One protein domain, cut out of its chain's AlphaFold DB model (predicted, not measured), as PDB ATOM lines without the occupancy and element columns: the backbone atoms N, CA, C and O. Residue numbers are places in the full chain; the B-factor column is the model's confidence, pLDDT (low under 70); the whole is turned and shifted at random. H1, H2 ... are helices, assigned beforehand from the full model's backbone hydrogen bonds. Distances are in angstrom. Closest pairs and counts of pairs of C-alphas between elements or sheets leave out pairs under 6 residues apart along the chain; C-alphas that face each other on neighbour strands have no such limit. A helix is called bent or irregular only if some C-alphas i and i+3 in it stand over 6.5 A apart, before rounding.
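This is residues 72 to 158 and 175 to 210 of the 254 residues of an uncharacterized protein of Larimichthys crocea (UniProt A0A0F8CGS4). A helical hairpin, H1 and H2, makes a long arm at one end of the domain, and a loose head of five shorter or crossing helices makes the other. H3 sits at the joint between arm and head; H4, H5 and H7 pack at crossed angles in the head, with H6 at a corner beside H7. The tip of the hairpin, residues 90 to 95, sticks out free, and H4 runs away from it to the far end. The printed part has 123 residues with seven named helices, H1 to H7 in order along the chain, and no named strand: the class is all helix. It is only just loose, close to compact, with a radius of gyration of the C-alphas of 16.8 A, and only just elongated, spanning 59 by 29 by 24 A.

H1, residues 72 to 91, begins at C-alpha 72 (152.796, 109.741, 125.875) and is 30.0 A long; it is only just irregular, with C-alphas 72 and 75 6.7 A apart. H2, residues 96 to 110, is 20.8 A long. H3 is residues 117 to 124. H4, residues 137 to 158, is 33.1 A long and ends at C-alpha 158 (159.475, 100.200, 150.440). H5 is residues 175 to 183, and H6 residues 191 to 196. H7, residues 198 to 208, is 14.9 A long and ends at C-alpha 208 (157.347, 108.903, 129.588).

H1 and H2 form a helical hairpin and touch at a shallow tilt of 20 degrees, opposite ways; their closest C-alphas, of Glu 89 and Thr 96, are 5.8 A apart. H1 touches H3 with residues 72 to 76 alone, about perpendicular at 85 degrees, the C-alphas of Gly 72 and Pro 123 closest at 3.8 A. H2 and H3 are apart. H3 touches H4, about perpendicular at 81 degrees, with the C-alphas of Ala 121 and Gly 143 closest at 4.3 A; H4 uses residues 139 to 147 alone. H4 touches H5 with residues 148 to 152 alone, the C-alphas of Leu 151 and Lys 175 closest at 6.3 A. H7 is the hub, touching H3, H4, H5 and H6. The C-alphas of Ala 122 and Val 207 are the closest of H3 and H7, 5.6 A; those of Leu 179 and Ser 200 are the closest of H5 and H7, 6.4 A. H6 and H7 only just touch, only at the corner, with 3 pairs of C-alphas within 8 A, Leu 194 and Lys 201 closest at 5.1 A. Every O i to N i+4 pair is within hydrogen-bond range in H2, H5 and H7; the counts are 15 of 16 in H1, 2 of 4 in H3, 13 of 18 in H4 and 0 of 2 in H6, where 3 of 3 O i to N i+3 pairs are within range.

The two C-alphas farthest apart are those of Thr 94 and Val 158, 60.5 A. Residues 159 to 174 are not printed, and C-alphas 158 and 175 are 14.4 A apart across the cut. The link from H3 to H4 is long, residues 125 to 136. The mean pLDDT of the printed part is 88.1; residues 154 to 158 and 186 to 189 are under 70.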
ATOM      1  N   GLY A  72     154.216 109.410 125.856       91.69
ATOM      2  CA  GLY A  72     152.796 109.741 125.875       91.69
ATOM      3  C   GLY A  72     152.327 110.647 124.733       91.69
ATOM      4  O   GLY A  72     151.135 110.896 124.614       91.69
ATOM      5  N   LEU A  73     153.206 111.140 123.850       91.62
ATOM      6  CA  LEU A  73     152.779 111.739 122.578       91.62
ATOM      7  C   LEU A  73     152.482 110.708 121.483       91.62
ATOM      8  O   LEU A  73     151.788 111.053 120.525       91.62
ATOM      9  N   LEU A  74     153.000 109.481 121.587       92.06
ATOM     10  CA  LEU A  74     152.968 108.491 120.512       92.06
ATOM     11  C   LEU A  74     151.534 108.132 120.113       92.06
ATOM     12  O   LEU A  74     151.139 108.375 118.971       92.06
ATOM     13  N   LEU A  75     150.745 107.598 121.050       94.31
ATOM     14  CA  LEU A  75     149.388 107.142 120.747       94.31
ATOM     15  C   LEU A  75     148.451 108.287 120.345       94.31
ATOM     16  O   LEU A  75     147.832 108.158 119.287       94.31
ATOM     17  N   PRO A  76     148.397 109.439 121.049       93.56
ATOM     18  CA  PRO A  76     147.580 110.569 120.601       93.56
ATOM     19  C   PRO A  76     147.908 111.011 119.169       93.56
ATOM     20  O   PRO A  76     147.010 111.321 118.386       93.56
ATOM     21  N   THR A  77     149.190 110.987 118.788       93.25
ATOM     22  CA  THR A  77     149.622 111.333 117.426       93.25
ATOM     23  C   THR A  77     149.169 110.289 116.403       93.25
ATOM     24  O   THR A  77     148.664 110.657 115.340       93.25
ATOM     25  N   LEU A  78     149.316 108.995 116.707       93.88
ATOM     26  CA  LEU A  78     148.885 107.910 115.818       93.88
ATOM     27  C   LEU A  78     147.365 107.904 115.618       93.88
ATOM     28  O   LEU A  78     146.907 107.786 114.482       93.88
ATOM     29  N   TYR A  79     146.587 108.088 116.687       93.56
ATOM     30  CA  TYR A  79     145.126 108.185 116.615       93.56
ATOM     31  C   TYR A  79     144.688 109.386 115.782       93.56
ATOM     32  O   TYR A  79     143.943 109.234 114.811       93.56
ATOM     33  N   GLN A  80     145.253 110.563 116.055       93.31
ATOM     34  CA  GLN A  80     144.946 111.763 115.282       93.31
ATOM     35  C   GLN A  80     145.312 111.609 113.795       93.31
ATOM     36  O   GLN A  80     144.602 112.122 112.924       93.31
ATOM     37  N   LEU A  81     146.410 110.914 113.483       94.25
ATOM     38  CA  LEU A  81     146.803 110.607 112.108       94.25
ATOM     39  C   LEU A  81     145.805 109.655 111.436       94.25
ATOM     40  O   LEU A  81     145.390 109.929 110.310       94.25
ATOM     41  N   ARG A  82     145.379 108.583 112.118       92.75
ATOM     42  CA  ARG A  82     144.357 107.652 111.606       92.75
ATOM     43  C   ARG A  82     143.051 108.380 111.300       92.75
ATOM     44  O   ARG A  82     142.503 108.198 110.216       92.75
ATOM     45  N   ASP A  83     142.597 109.257 112.189       91.44
ATOM     46  CA  ASP A  83     141.359 110.011 111.981       91.44
ATOM     47  C   ASP A  83     141.465 111.006 110.829       91.44
ATOM     48  O   ASP A  83     140.527 111.166 110.046       91.44
ATOM     49  N   LYS A  84     142.622 111.664 110.680       93.06
ATOM     50  CA  LYS A  84     142.897 112.512 109.515       93.06
ATOM     51  C   LYS A  84     142.845 111.691 108.228       93.06
ATOM     52  O   LYS A  84     142.159 112.102 107.299       93.06
ATOM     53  N   LEU A  85     143.496 110.527 108.185       93.12
ATOM     54  CA  LEU A  85     143.480 109.645 107.014       93.12
ATOM     55  C   LEU A  85     142.062 109.176 106.664       93.12
ATOM     56  O   LEU A  85     141.694 109.240 105.498       93.12
ATOM     57  N   LYS A  86     141.240 108.794 107.650       90.94
ATOM     58  CA  LYS A  86     139.824 108.436 107.431       90.94
ATOM     59  C   LYS A  86     139.017 109.588 106.816       90.94
ATOM     60  O   LYS A  86     138.229 109.376 105.902       90.94
ATOM     61  N   ARG A  87     139.228 110.830 107.270       91.25
ATOM     62  CA  ARG A  87     138.573 112.014 106.670       91.25
ATOM     63  C   ARG A  87     139.076 112.329 105.259       91.25
ATOM     64  O   ARG A  87     138.332 112.850 104.431       91.25
ATOM     65  N   LEU A  88     140.347 112.055 104.980       90.06
ATOM     66  CA  LEU A  88     140.917 112.192 103.637       90.06
ATOM     67  C   LEU A  88     140.331 111.157 102.670       90.06
ATOM     68  O   LEU A  88     140.079 111.483 101.516       90.06
ATOM     69  N   GLU A  89     140.061 109.946 103.149       87.56
ATOM     70  CA  GLU A  89     139.421 108.889 102.366       87.56
ATOM     71  C   GLU A  89     138.034 109.301 101.856       87.56
ATOM     72  O   GLU A  89     137.728 109.114 100.680       87.56
ATOM     73  N   SER A  90     137.221 109.937 102.709       84.69
ATOM     74  CA  SER A  90     135.878 110.392 102.332       84.69
ATOM     75  C   SER A  90     135.870 111.625 101.421       84.69
ATOM     76  O   SER A  90     134.899 111.843 100.698       84.69
ATOM     77  N   SER A  91     136.940 112.426 101.424       84.75
ATOM     78  CA  SER A  91     137.019 113.689 100.675       84.75
ATOM     79  C   SER A  91     137.828 113.611  99.375       84.75
ATOM     80  O   SER A  91     137.592 114.414  98.474       84.75
ATOM     81  N   CYS A  92     138.754 112.654  99.225       77.25
ATOM     82  CA  CYS A  92     139.673 112.583  98.085       77.25
ATOM     83  C   CYS A  92     139.580 111.248  97.325       77.25
ATOM     84  O   CYS A  92     140.262 110.275  97.645       77.25
ATOM     85  N   LYS A  93     138.783 111.230  96.247       73.56
ATOM     86  CA  LYS A  93     138.549 110.035  95.408       73.56
ATOM     87  C   LYS A  93     139.767 109.585  94.586       73.56
ATOM     88  O   LYS A  93     139.834 108.437  94.168       73.56
ATOM     89  N   THR A  94     140.723 110.474  94.319       78.00
ATOM     90  CA  THR A  94     141.874 110.195  93.438       78.00
ATOM     91  C   THR A  94     143.068 109.569  94.154       78.00
ATOM     92  O   THR A  94     143.927 108.992  93.495       78.00
ATOM     93  N   SER A  95     143.142 109.649  95.487       83.38
ATOM     94  CA  SER A  95     144.283 109.142  96.272       83.38
ATOM     95  C   SER A  95     143.911 108.042  97.270       83.38
ATOM     96  O   SER A  95     144.718 107.687  98.128       83.38
ATOM     97  N   THR A  96     142.724 107.443  97.128       88.25
ATOM     98  CA  THR A  96     142.234 106.352  97.986       88.25
ATOM     99  C   THR A  96     143.238 105.201  98.142       88.25
ATOM    100  O   THR A  96     143.475 104.800  99.284       88.25
ATOM    101  N   PRO A  97     143.926 104.714  97.083       91.75
ATOM    102  CA  PRO A  97     144.922 103.653  97.247       91.75
ATOM    103  C   PRO A  97     146.089 104.052  98.161       91.75
ATOM    104  O   PRO A  97     146.569 103.234  98.942       91.75
ATOM    105  N   LEU A  98     146.525 105.316  98.106       92.75
ATOM    106  CA  LEU A  98     147.583 105.832  98.974       92.75
ATOM    107  C   LEU A  98     147.101 105.948 100.423       92.75
ATOM    108  O   LEU A  98     147.820 105.547 101.335       92.75
ATOM    109  N   VAL A  99     145.889 106.467 100.643       93.19
ATOM    110  CA  VAL A  99     145.299 106.564 101.988       93.19
ATOM    111  C   VAL A  99     145.190 105.179 102.623       93.19
ATOM    112  O   VAL A  99     145.633 104.993 103.756       93.19
ATOM    113  N   HIS A 100     144.700 104.193 101.872       93.06
ATOM    114  CA  HIS A 100     144.605 102.811 102.327       93.06
ATOM    115  C   HIS A 100     145.984 102.205 102.619       93.06
ATOM    116  O   HIS A 100     146.190 101.633 103.687       93.06
ATOM    117  N   ALA A 101     146.973 102.404 101.738       95.31
ATOM    118  CA  ALA A 101     148.342 101.945 101.974       95.31
ATOM    119  C   ALA A 101     148.961 102.563 103.243       95.31
ATOM    120  O   ALA A 101     149.650 101.874 103.998       95.31
ATOM    121  N   LEU A 102     148.693 103.844 103.520       95.00
ATOM    122  CA  LEU A 102     149.145 104.516 104.741       95.00
ATOM    123  C   LEU A 102     148.439 103.969 105.988       95.00
ATOM    124  O   LEU A 102     149.111 103.668 106.973       95.00
ATOM    125  N   GLN A 103     147.115 103.795 105.947       94.00
ATOM    126  CA  GLN A 103     146.345 103.204 107.047       94.00
ATOM    127  C   GLN A 103     146.823 101.775 107.359       94.00
ATOM    128  O   GLN A 103     147.099 101.458 108.517       94.00
ATOM    129  N   GLN A 104     147.000 100.937 106.332       95.56
ATOM    130  CA  GLN A 104     147.554  99.588 106.471       95.56
ATOM    131  C   GLN A 104     148.982  99.612 107.013       95.56
ATOM    132  O   GLN A 104     149.330  98.807 107.873       95.56
ATOM    133  N   GLY A 105     149.815 100.543 106.545       95.94
ATOM    134  CA  GLY A 105     151.179 100.716 107.030       95.94
ATOM    135  C   GLY A 105     151.234 101.074 108.515       95.94
ATOM    136  O   GLY A 105     152.067 100.526 109.235       95.94
ATOM    137  N   ILE A 106     150.337 101.948 108.981       95.12
ATOM    138  CA  ILE A 106     150.203 102.281 110.404       95.12
ATOM    139  C   ILE A 106     149.774 101.041 111.187       95.12
ATOM    140  O   ILE A 106     150.440 100.687 112.154       95.12
ATOM    141  N   GLN A 107     148.725 100.345 110.743       95.00
ATOM    142  CA  GLN A 107     148.230  99.150 111.429       95.00
ATOM    143  C   GLN A 107     149.292  98.046 111.496       95.00
ATOM    144  O   GLN A 107     149.480  97.434 112.539       95.00
ATOM    145  N   LYS A 108     150.027  97.817 110.406       96.12
ATOM    146  CA  LYS A 108     151.074  96.794 110.340       96.12
ATOM    147  C   LYS A 108     152.253  97.092 111.268       96.12
ATOM    148  O   LYS A 108     152.856  96.164 111.784       96.12
ATOM    149  N   ARG A 109     152.632  98.366 111.428       94.88
ATOM    150  CA  ARG A 109     153.819  98.753 112.215       94.88
ATOM    151  C   ARG A 109     153.506  99.017 113.680       94.88
ATOM    152  O   ARG A 109     154.342  98.739 114.527       94.88
ATOM    153  N   PHE A 110     152.340  99.591 113.956       94.19
ATOM    154  CA  PHE A 110     151.980 100.079 115.285       94.19
ATOM    155  C   PHE A 110     150.771  99.362 115.879       94.19
ATOM    156  O   PHE A 110     150.479  99.585 117.042       94.19
ATOM    157  N   GLY A 111     150.070  98.504 115.134       93.38
ATOM    158  CA  GLY A 111     148.816  97.901 115.588       93.38
ATOM    159  C   GLY A 111     148.931  97.105 116.886       93.38
ATOM    160  O   GLY A 111     148.009  97.160 117.693       93.38
ATOM    161  N   ASP A 112     150.048  96.409 117.102       92.81
ATOM    162  CA  ASP A 112     150.295  95.679 118.351       92.81
ATOM    163  C   ASP A 112     150.843  96.602 119.441       92.81
ATOM    164  O   ASP A 112     150.323  96.613 120.548       92.81
ATOM    165  N   ILE A 113     151.770  97.496 119.084       90.12
ATOM    166  CA  ILE A 113     152.317  98.536 119.974       90.12
ATOM    167  C   ILE A 113     151.197  99.407 120.577       90.12
ATOM    168  O   ILE A 113     151.249  99.793 121.736       90.12
ATOM    169  N   MET A 114     150.151  99.713 119.808       91.25
ATOM    170  CA  MET A 114     149.012 100.521 120.256       91.25
ATOM    171  C   MET A 114     148.120  99.814 121.286       91.25
ATOM    172  O   MET A 114     147.286 100.480 121.893       91.25
ATOM    173  N   LYS A 115     148.272  98.498 121.473       93.12
ATOM    174  CA  LYS A 115     147.545  97.707 122.477       93.12
ATOM    175  C   LYS A 115     148.320  97.564 123.786       93.12
ATOM    176  O   LYS A 115     147.741  97.109 124.766       93.12
ATOM    177  N   GLU A 116     149.601  97.930 123.802       95.31
ATOM    178  CA  GLU A 116     150.456  97.802 124.981       95.31
ATOM    179  C   GLU A 116     149.952  98.710 126.116       95.31
ATOM    180  O   GLU A 116     149.949  99.938 125.954       95.31
ATOM    181  N   PRO A 117     149.555  98.156 127.278       95.44
ATOM    182  CA  PRO A 117     148.958  98.939 128.360       95.44
ATOM    183  C   PRO A 117     149.878 100.039 128.902       95.44
ATOM    184  O   PRO A 117     149.408 101.127 129.224       95.44
ATOM    185  N   GLU A 118     151.193  99.805 128.923       95.00
ATOM    186  CA  GLU A 118     152.192 100.807 129.321       95.00
ATOM    187  C   GLU A 118     152.176 102.036 128.394       95.00
ATOM    188  O   GLU A 118     152.199 103.184 128.846       95.00
ATOM    189  N   LEU A 119     152.069 101.811 127.081       95.00
ATOM    190  CA  LEU A 119     152.028 102.888 126.090       95.00
ATOM    191  C   LEU A 119     150.691 103.625 126.089       95.00
ATOM    192  O   LEU A 119     150.648 104.801 125.728       95.00
ATOM    193  N   ILE A 120     149.618 102.955 126.511       96.69
ATOM    194  CA  ILE A 120     148.301 103.553 126.741       96.69
ATOM    195  C   ILE A 120     148.287 104.374 128.039       96.69
ATOM    196  O   ILE A 120     147.702 105.456 128.075       96.69
ATOM    197  N   ALA A 121     148.976 103.918 129.084       96.25
ATOM    198  CA  ALA A 121     149.132 104.646 130.340       96.25
ATOM    199  C   ALA A 121     149.946 105.942 130.174       96.25
ATOM    200  O   ALA A 121     149.626 106.965 130.784       96.25
ATOM    201  N   ALA A 122     150.965 105.935 129.311       95.19
ATOM    202  CA  ALA A 122     151.841 107.081 129.071       95.19
ATOM    203  C   ALA A 122     151.109 108.411 128.758       95.19
ATOM    204  O   ALA A 122     151.377 109.395 129.458       95.19
ATOM    205  N   PRO A 123     150.179 108.503 127.779       94.44
ATOM    206  CA  PRO A 123     149.395 109.717 127.542       94.44
ATOM    207  C   PRO A 123     148.452 110.064 128.700       94.44
ATOM    208  O   PRO A 123     148.261 111.246 128.978       94.44
ATOM    209  N   ILE A 124     147.893 109.073 129.402       95.25
ATOM    210  CA  ILE A 124     146.992 109.310 130.544       95.25
ATOM    211  C   ILE A 124     147.732 110.054 131.667       95.25
ATOM    212  O   ILE A 124     147.218 111.010 132.251       95.25
ATOM    213  N   LEU A 125     148.991 109.690 131.897       93.44
ATOM    214  CA  LEU A 125     149.875 110.306 132.890       93.44
ATOM    215  C   LEU A 125     150.484 111.650 132.450       93.44
ATOM    216  O   LEU A 125     151.299 112.223 133.178       93.44
ATOM    217  N   LEU A 126     150.104 112.176 131.277       91.31
ATOM    218  CA  LEU A 126     150.459 113.526 130.841       91.31
ATOM    219  C   LEU A 126     149.282 114.495 131.057       91.31
ATOM    220  O   LEU A 126     148.218 114.292 130.459       91.31
ATOM    221  N   PRO A 127     149.476 115.611 131.798       89.50
ATOM    222  CA  PRO A 127     148.409 116.568 132.117       89.50
ATOM    223  C   PRO A 127     147.645 117.113 130.906       89.50
ATOM    224  O   PRO A 127     146.464 117.429 131.006       89.50
ATOM    225  N   ARG A 128     148.315 117.216 129.750       87.75
ATOM    226  CA  ARG A 128     147.721 117.717 128.505       87.75
ATOM    227  C   ARG A 128     146.666 116.780 127.913       87.75
ATOM    228  O   ARG A 128     145.781 117.255 127.212       87.75
ATOM    229  N   PHE A 129     146.811 115.470 128.104       90.38
ATOM    230  CA  PHE A 129     145.989 114.475 127.418       90.38
ATOM    231  C   PHE A 129     145.009 113.793 128.360       90.38
ATOM    232  O   PHE A 129     143.819 113.778 128.055       90.38
ATOM    233  N   ARG A 130     145.490 113.240 129.483       91.69
ATOM    234  CA  ARG A 130     144.681 112.436 130.413       91.69
ATOM    235  C   ARG A 130     143.830 111.411 129.650       91.69
ATOM    236  O   ARG A 130     144.368 110.630 128.873       91.69
ATOM    237  N   THR A 131     142.513 111.434 129.810       92.31
ATOM    238  CA  THR A 131     141.571 110.560 129.096       92.31
ATOM    239  C   THR A 131     141.008 111.184 127.814       92.31
ATOM    240  O   THR A 131     140.241 110.547 127.109       92.31
ATOM    241  N   SER A 132     141.394 112.413 127.460       91.00
ATOM    242  CA  SER A 132     140.775 113.179 126.366       91.00
ATOM    243  C   SER A 132     141.355 112.905 124.972       91.00
ATOM    244  O   SER A 132     140.917 113.517 123.999       91.00
ATOM    245  N   TRP A 133     142.365 112.041 124.839       91.38
ATOM    246  CA  TRP A 133     143.045 111.797 123.556       91.38
ATOM    247  C   TRP A 133     142.371 110.737 122.673       91.38
ATOM    248  O   TRP A 133     142.697 110.653 121.489       91.38
ATOM    249  N   THR A 134     141.451 109.943 123.223       92.25
ATOM    250  CA  THR A 134     140.662 108.940 122.497       92.25
ATOM    251  C   THR A 134     139.248 108.869 123.069       92.25
ATOM    252  O   THR A 134     139.026 109.204 124.228       92.25
ATOM    253  N   THR A 135     138.294 108.434 122.252       92.19
ATOM    254  CA  THR A 135     136.913 108.150 122.670       92.19
ATOM    255  C   THR A 135     136.693 106.670 122.992       92.19
ATOM    256  O   THR A 135     135.602 106.287 123.399       92.19
ATOM    257  N   GLU A 136     137.697 105.819 122.763       92.19
ATOM    258  CA  GLU A 136     137.623 104.372 122.984       92.19
ATOM    259  C   GLU A 136     137.844 104.037 124.470       92.19
ATOM    260  O   GLU A 136     138.976 103.980 124.953       92.19
ATOM    261  N   GLU A 137     136.750 103.827 125.204       93.75
ATOM    262  CA  GLU A 137     136.761 103.599 126.657       93.75
ATOM    263  C   GLU A 137     137.495 102.311 127.060       93.75
ATOM    264  O   GLU A 137     138.242 102.297 128.032       93.75
ATOM    265  N   ASN A 138     137.363 101.244 126.272       94.88
ATOM    266  CA  ASN A 138     138.084  99.984 126.473       94.88
ATOM    267  C   ASN A 138     139.609 100.172 126.485       94.88
ATOM    268  O   ASN A 138     140.309  99.531 127.266       94.88
ATOM    269  N   ILE A 139     140.121 101.066 125.636       94.31
ATOM    270  CA  ILE A 139     141.546 101.389 125.580       94.31
ATOM    271  C   ILE A 139     141.937 102.175 126.823       94.31
ATOM    272  O   ILE A 139     142.898 101.816 127.493       94.31
ATOM    273  N   LEU A 140     141.170 103.211 127.170       95.25
ATOM    274  CA  LEU A 140     141.425 103.993 128.380       95.25
ATOM    275  C   LEU A 140     141.437 103.112 129.632       95.25
ATOM    276  O   LEU A 140     142.346 103.249 130.447       95.25
ATOM    277  N   ASN A 141     140.499 102.172 129.746       95.81
ATOM    278  CA  ASN A 141     140.426 101.234 130.862       95.81
ATOM    279  C   ASN A 141     141.681 100.358 130.955       95.81
ATOM    280  O   ASN A 141     142.264 100.281 132.029       95.81
ATOM    281  N   ALA A 142     142.186  99.817 129.840       96.50
ATOM    282  CA  ALA A 142     143.429  99.039 129.846       96.50
ATOM    283  C   ALA A 142     144.637  99.844 130.367       96.50
ATOM    284  O   ALA A 142     145.454  99.330 131.132       96.50
ATOM    285  N   GLY A 143     144.742 101.123 129.990       96.19
ATOM    286  CA  GLY A 143     145.786 102.012 130.506       96.19
ATOM    287  C   GLY A 143     145.592 102.374 131.980       96.19
ATOM    288  O   GLY A 143     146.561 102.411 132.735       96.19
ATOM    289  N   LEU A 144     144.354 102.623 132.413       95.50
ATOM    290  CA  LEU A 144     144.038 102.915 133.814       95.50
ATOM    291  C   LEU A 144     144.299 101.709 134.720       95.50
ATOM    292  O   LEU A 144     144.852 101.885 135.801       95.50
ATOM    293  N   ASP A 145     143.966 100.502 134.275       95.38
ATOM    294  CA  ASP A 145     144.234  99.266 135.013       95.38
ATOM    295  C   ASP A 145     145.736  99.017 135.142       95.38
ATOM    296  O   ASP A 145     146.218  98.694 136.227       95.38
ATOM    297  N   TYR A 146     146.505  99.277 134.079       95.69
ATOM    298  CA  TYR A 146     147.965  99.277 134.162       95.69
ATOM    299  C   TYR A 146     148.464 100.265 135.223       95.69
ATOM    300  O   TYR A 146     149.288  99.892 136.056       95.69
ATOM    301  N   ILE A 147     147.956 101.503 135.225       95.19
ATOM    302  CA  ILE A 147     148.356 102.526 136.197       95.19
ATOM    303  C   ILE A 147     148.045 102.068 137.623       95.19
ATOM    304  O   ILE A 147     148.938 102.104 138.462       95.19
ATOM    305  N   ARG A 148     146.819 101.609 137.894       93.38
ATOM    306  CA  ARG A 148     146.402 101.146 139.228       93.38
ATOM    307  C   ARG A 148     147.306 100.023 139.733       93.38
ATOM    308  O   ARG A 148     147.917 100.170 140.785       93.38
ATOM    309  N   ASN A 149     147.510  98.986 138.920       91.88
ATOM    310  CA  ASN A 149     148.354  97.846 139.282       91.88
ATOM    311  C   ASN A 149     149.803  98.258 139.609       91.88
ATOM    312  O   ASN A 149     150.416  97.705 140.518       91.88
ATOM    313  N   HIS A 150     150.356  99.240 138.888       90.56
ATOM    314  CA  HIS A 150     151.731  99.710 139.105       90.56
ATOM    315  C   HIS A 150     151.860 100.732 140.238       90.56
ATOM    316  O   HIS A 150     152.947 100.884 140.791       90.56
ATOM    317  N   LEU A 151     150.779 101.425 140.596       87.12
ATOM    318  CA  LEU A 151     150.733 102.238 141.807       87.12
ATOM    319  C   LEU A 151     150.695 101.343 143.052       87.12
ATOM    320  O   LEU A 151     151.389 101.629 144.029       87.12
ATOM    321  N   ASP A 152     149.953 100.238 142.996       76.44
ATOM    322  CA  ASP A 152     149.813  99.302 144.114       76.44
ATOM    323  C   ASP A 152     151.076  98.446 144.317       76.44
ATOM    324  O   ASP A 152     151.517  98.288 145.451       76.44
ATOM    325  N   ALA A 153     151.739  97.993 143.246       71.25
ATOM    326  CA  ALA A 153     152.970  97.189 143.330       71.25
ATOM    327  C   ALA A 153     154.151  97.895 144.034       71.25
ATOM    328  O   ALA A 153     155.011  97.244 144.621       71.25
ATOM    329  N   ASP A 154     154.177  99.232 144.040       63.16
ATOM    330  CA  ASP A 154     155.154 100.036 144.795       63.16
ATOM    331  C   ASP A 154     154.988  99.903 146.336       63.16
ATOM    332  O   ASP A 154     155.735 100.536 147.080       63.16
ATOM    333  N   LEU A 155     153.993  99.155 146.843       54.12
ATOM    334  CA  LEU A 155     153.831  98.839 148.274       54.12
ATOM    335  C   LEU A 155     154.898  97.859 148.794       54.12
ATOM    336  O   LEU A 155     155.297  97.972 149.951       54.12
ATOM    337  N   ASP A 156     155.402  96.954 147.952       50.88
ATOM    338  CA  ASP A 156     156.294  95.874 148.400       50.88
ATOM    339  C   ASP A 156     157.780  96.275 148.423       50.88
ATOM    340  O   ASP A 156     158.567  95.731 149.199       50.88
ATOM    341  N   GLU A 157     158.184  97.264 147.619       51.16
ATOM    342  CA  GLU A 157     159.598  97.664 147.504       51.16
ATOM    343  C   GLU A 157     160.066  98.541 148.686       51.16
ATOM    344  O   GLU A 157     161.247  98.559 149.026       51.16
ATOM    345  N   VAL A 158     159.144  99.238 149.366       49.69
ATOM    346  CA  VAL A 158     159.475 100.200 150.440       49.69
ATOM    347  C   VAL A 158     159.502  99.551 151.834       49.69
ATOM    348  O   VAL A 158     160.167 100.064 152.732       49.69
ATOM    349  N   LYS A 175     146.583 105.543 146.800       79.12
ATOM    350  CA  LYS A 175     147.255 105.933 145.541       79.12
ATOM    351  C   LYS A 175     146.267 105.997 144.367       79.12
ATOM    352  O   LYS A 175     146.404 106.819 143.463       79.12
ATOM    353  N   THR A 176     145.215 105.178 144.416       81.31
ATOM    354  CA  THR A 176     144.084 105.215 143.478       81.31
ATOM    355  C   THR A 176     143.227 106.479 143.610       81.31
ATOM    356  O   THR A 176     142.832 107.053 142.598       81.31
ATOM    357  N   GLN A 177     143.009 106.982 144.826       84.88
ATOM    358  CA  GLN A 177     142.329 108.255 145.075       84.88
ATOM    359  C   GLN A 177     143.165 109.447 144.582       84.88
ATOM    360  O   GLN A 177     142.612 110.415 144.060       84.88
ATOM    361  N   GLU A 178     144.498 109.387 144.701       88.88
ATOM    362  CA  GLU A 178     145.396 110.383 144.097       88.88
ATOM    363  C   GLU A 178     145.210 110.435 142.573       88.88
ATOM    364  O   GLU A 178     145.045 111.520 142.005       88.88
ATOM    365  N   LEU A 179     145.186 109.268 141.920       90.38
ATOM    366  CA  LEU A 179     144.968 109.156 140.480       90.38
ATOM    367  C   LEU A 179     143.621 109.760 140.065       90.38
ATOM    368  O   LEU A 179     143.564 110.530 139.107       90.38
ATOM    369  N   GLU A 180     142.544 109.461 140.791       91.06
ATOM    370  CA  GLU A 180     141.223 110.042 140.528       91.06
ATOM    371  C   GLU A 180     141.244 111.570 140.652       91.06
ATOM    372  O   GLU A 180     140.813 112.268 139.732       91.06
ATOM    373  N   ARG A 181     141.845 112.111 141.723       90.81
ATOM    374  CA  ARG A 181     142.018 113.565 141.902       90.81
ATOM    375  C   ARG A 181     142.824 114.191 140.762       90.81
ATOM    376  O   ARG A 181     142.503 115.299 140.329       90.81
ATOM    377  N   TYR A 182     143.855 113.507 140.269       90.81
ATOM    378  CA  TYR A 182     144.636 113.951 139.115       90.81
ATOM    379  C   TYR A 182     143.790 113.997 137.833       90.81
ATOM    380  O   TYR A 182     143.832 114.998 137.108       90.81
ATOM    381  N   LEU A 183     142.998 112.953 137.569       90.25
ATOM    382  CA  LEU A 183     142.154 112.848 136.376       90.25
ATOM    383  C   LEU A 183     140.999 113.858 136.379       90.25
ATOM    384  O   LEU A 183     140.671 114.402 135.325       90.25
ATOM    385  N   SER A 184     140.428 114.169 137.546       88.31
ATOM    386  CA  SER A 184     139.339 115.144 137.689       88.31
ATOM    387  C   SER A 184     139.773 116.606 137.525       88.31
ATOM    388  O   SER A 184     138.920 117.493 137.462       88.31
ATOM    389  N   ARG A 185     141.078 116.916 137.446       84.69
ATOM    390  CA  ARG A 185     141.523 118.303 137.244       84.69
ATOM    391  C   ARG A 185     141.216 118.776 135.824       84.69
ATOM    392  O   ARG A 185     141.783 118.290 134.855       84.69
ATOM    393  N   LEU A 186     140.388 119.811 135.712       67.19
ATOM    394  CA  LEU A 186     139.909 120.356 134.434       67.19
ATOM    395  C   LEU A 186     140.918 121.274 133.716       67.19
ATOM    396  O   LEU A 186     140.781 121.526 132.522       67.19
ATOM    397  N   SER A 187     141.937 121.785 134.414       64.88
ATOM    398  CA  SER A 187     142.838 122.796 133.842       64.88
ATOM    399  C   SER A 187     143.862 122.183 132.868       64.88
ATOM    400  O   SER A 187     144.461 121.148 133.205       64.88
ATOM    401  N   PRO A 188     144.115 122.805 131.692       62.53
ATOM    402  CA  PRO A 188     145.254 122.502 130.827       62.53
ATOM    403  C   PRO A 188     146.535 122.997 131.504       62.53
ATOM    404  O   PRO A 188     147.125 124.013 131.144       62.53
ATOM    405  N   ALA A 189     146.927 122.298 132.559       62.81
ATOM    406  CA  ALA A 189     148.094 122.632 133.343       62.81
ATOM    407  C   ALA A 189     149.354 122.068 132.681       62.81
ATOM    408  O   ALA A 189     149.331 121.007 132.051       62.81
ATOM    409  N   GLY A 190     150.458 122.794 132.838       74.44
ATOM    410  CA  GLY A 190     151.780 122.320 132.450       74.44
ATOM    411  C   GLY A 190     152.221 121.106 133.271       74.44
ATOM    412  O   GLY A 190     151.500 120.598 134.133       74.44
ATOM    413  N   MET A 191     153.448 120.654 133.022       80.81
ATOM    414  CA  MET A 191     154.044 119.530 133.753       80.81
ATOM    415  C   MET A 191     154.140 119.783 135.266       80.81
ATOM    416  O   MET A 191     154.148 118.825 136.035       80.81
ATOM    417  N   ASP A 192     154.105 121.049 135.695       83.38
ATOM    418  CA  ASP A 192     154.076 121.463 137.103       83.38
ATOM    419  C   ASP A 192     152.927 120.813 137.887       83.38
ATOM    420  O   ASP A 192     153.060 120.547 139.080       83.38
ATOM    421  N   LEU A 193     151.827 120.455 137.210       85.62
ATOM    422  CA  LEU A 193     150.702 119.751 137.823       85.62
ATOM    423  C   LEU A 193     151.110 118.439 138.493       85.62
ATOM    424  O   LEU A 193     150.564 118.082 139.534       85.62
ATOM    425  N   LEU A 194     152.057 117.720 137.888       85.88
ATOM    426  CA  LEU A 194     152.514 116.432 138.397       85.88
ATOM    427  C   LEU A 194     153.223 116.588 139.745       85.88
ATOM    428  O   LEU A 194     153.260 115.643 140.519       85.88
ATOM    429  N   HIS A 195     153.743 117.770 140.087       86.56
ATOM    430  CA  HIS A 195     154.356 117.986 141.400       86.56
ATOM    431  C   HIS A 195     153.347 117.890 142.550       86.56
ATOM    432  O   HIS A 195     153.758 117.604 143.666       86.56
ATOM    433  N   THR A 196     152.046 118.072 142.289       88.12
ATOM    434  CA  THR A 196     150.997 117.869 143.301       88.12
ATOM    435  C   THR A 196     150.606 116.397 143.490       88.12
ATOM    436  O   THR A 196     149.835 116.096 144.391       88.12
ATOM    437  N   PHE A 197     151.086 115.494 142.631       88.88
ATOM    438  CA  PHE A 197     150.676 114.088 142.588       88.88
ATOM    439  C   PHE A 197     151.925 113.195 142.513       88.88
ATOM    440  O   PHE A 197     152.346 112.814 141.415       88.88
ATOM    441  N   PRO A 198     152.594 112.936 143.652       87.00
ATOM    442  CA  PRO A 198     153.919 112.322 143.677       87.00
ATOM    443  C   PRO A 198     153.936 110.907 143.090       87.00
ATOM    444  O   PRO A 198     154.866 110.574 142.350       87.00
ATOM    445  N   HIS A 199     152.905 110.099 143.342       87.50
ATOM    446  CA  HIS A 199     152.846 108.732 142.832       87.50
ATOM    447  C   HIS A 199     152.575 108.721 141.325       87.50
ATOM    448  O   HIS A 199     153.293 108.076 140.556       87.50
ATOM    449  N   SER A 200     151.607 109.528 140.883       88.94
ATOM    450  CA  SER A 200     151.308 109.699 139.457       88.94
ATOM    451  C   SER A 200     152.518 110.254 138.697       88.94
ATOM    452  O   SER A 200     152.812 109.823 137.583       88.94
ATOM    453  N   LYS A 201     153.276 111.174 139.308       89.62
ATOM    454  CA  LYS A 201     154.521 111.723 138.757       89.62
ATOM    455  C   LYS A 201     155.613 110.671 138.632       89.62
ATOM    456  O   LYS A 201     156.244 110.609 137.579       89.62
ATOM    457  N   LYS A 202     155.843 109.860 139.669       90.19
ATOM    458  CA  LYS A 202     156.852 108.789 139.651       90.19
ATOM    459  C   LYS A 202     156.588 107.831 138.490       90.19
ATOM    460  O   LYS A 202     157.480 107.594 137.673       90.19
ATOM    461  N   LEU A 203     155.350 107.355 138.366       91.25
ATOM    462  CA  LEU A 203     154.972 106.464 137.274       91.25
ATOM    463  C   LEU A 203     155.033 107.171 135.914       91.25
ATOM    464  O   LEU A 203     155.546 106.598 134.957       91.25
ATOM    465  N   SER A 204     154.591 108.433 135.836       91.31
ATOM    466  CA  SER A 204     154.695 109.243 134.617       91.31
ATOM    467  C   SER A 204     156.139 109.321 134.135       91.31
ATOM    468  O   SER A 204     156.395 109.045 132.968       91.31
ATOM    469  N   LEU A 205     157.101 109.603 135.018       89.94
ATOM    470  CA  LEU A 205     158.522 109.626 134.669       89.94
ATOM    471  C   LEU A 205     159.002 108.266 134.149       89.94
ATOM    472  O   LEU A 205     159.686 108.221 133.129       89.94
ATOM    473  N   LYS A 206     158.609 107.160 134.786       91.12
ATOM    474  CA  LYS A 206     158.996 105.812 134.347       91.12
ATOM    475  C   LYS A 206     158.564 105.531 132.905       91.12
ATOM    476  O   LYS A 206     159.392 105.131 132.097       91.12
ATOM    477  N   VAL A 207     157.305 105.811 132.566       91.50
ATOM    478  CA  VAL A 207     156.751 105.460 131.244       91.50
ATOM    479  C   VAL A 207     157.005 106.521 130.164       91.50
ATOM    480  O   VAL A 207     156.994 106.210 128.976       91.50
ATOM    481  N   ASN A 208     157.231 107.787 130.538       90.31
ATOM    482  CA  ASN A 208     157.347 108.903 129.588       90.31
ATOM    483  C   ASN A 208     158.777 109.369 129.299       90.31
ATOM    484  O   ASN A 208     158.955 110.149 128.362       90.31
ATOM    485  N   THR A 209     159.778 108.931 130.069       84.94
ATOM    486  CA  THR A 209     161.187 109.327 129.861       84.94
ATOM    487  C   THR A 209     161.819 108.692 128.627       84.94
ATOM    488  O   THR A 209     162.754 109.261 128.061       84.94
ATOM    489  N   GLY A 210     161.296 107.551 128.169       78.88
ATOM    490  CA  GLY A 210     161.676 106.971 126.887       78.88
ATOM    491  C   GLY A 210     161.442 107.961 125.742       78.88
ATOM    492  O   GLY A 210     160.394 108.603 125.649       78.88
TER     493      GLY A 210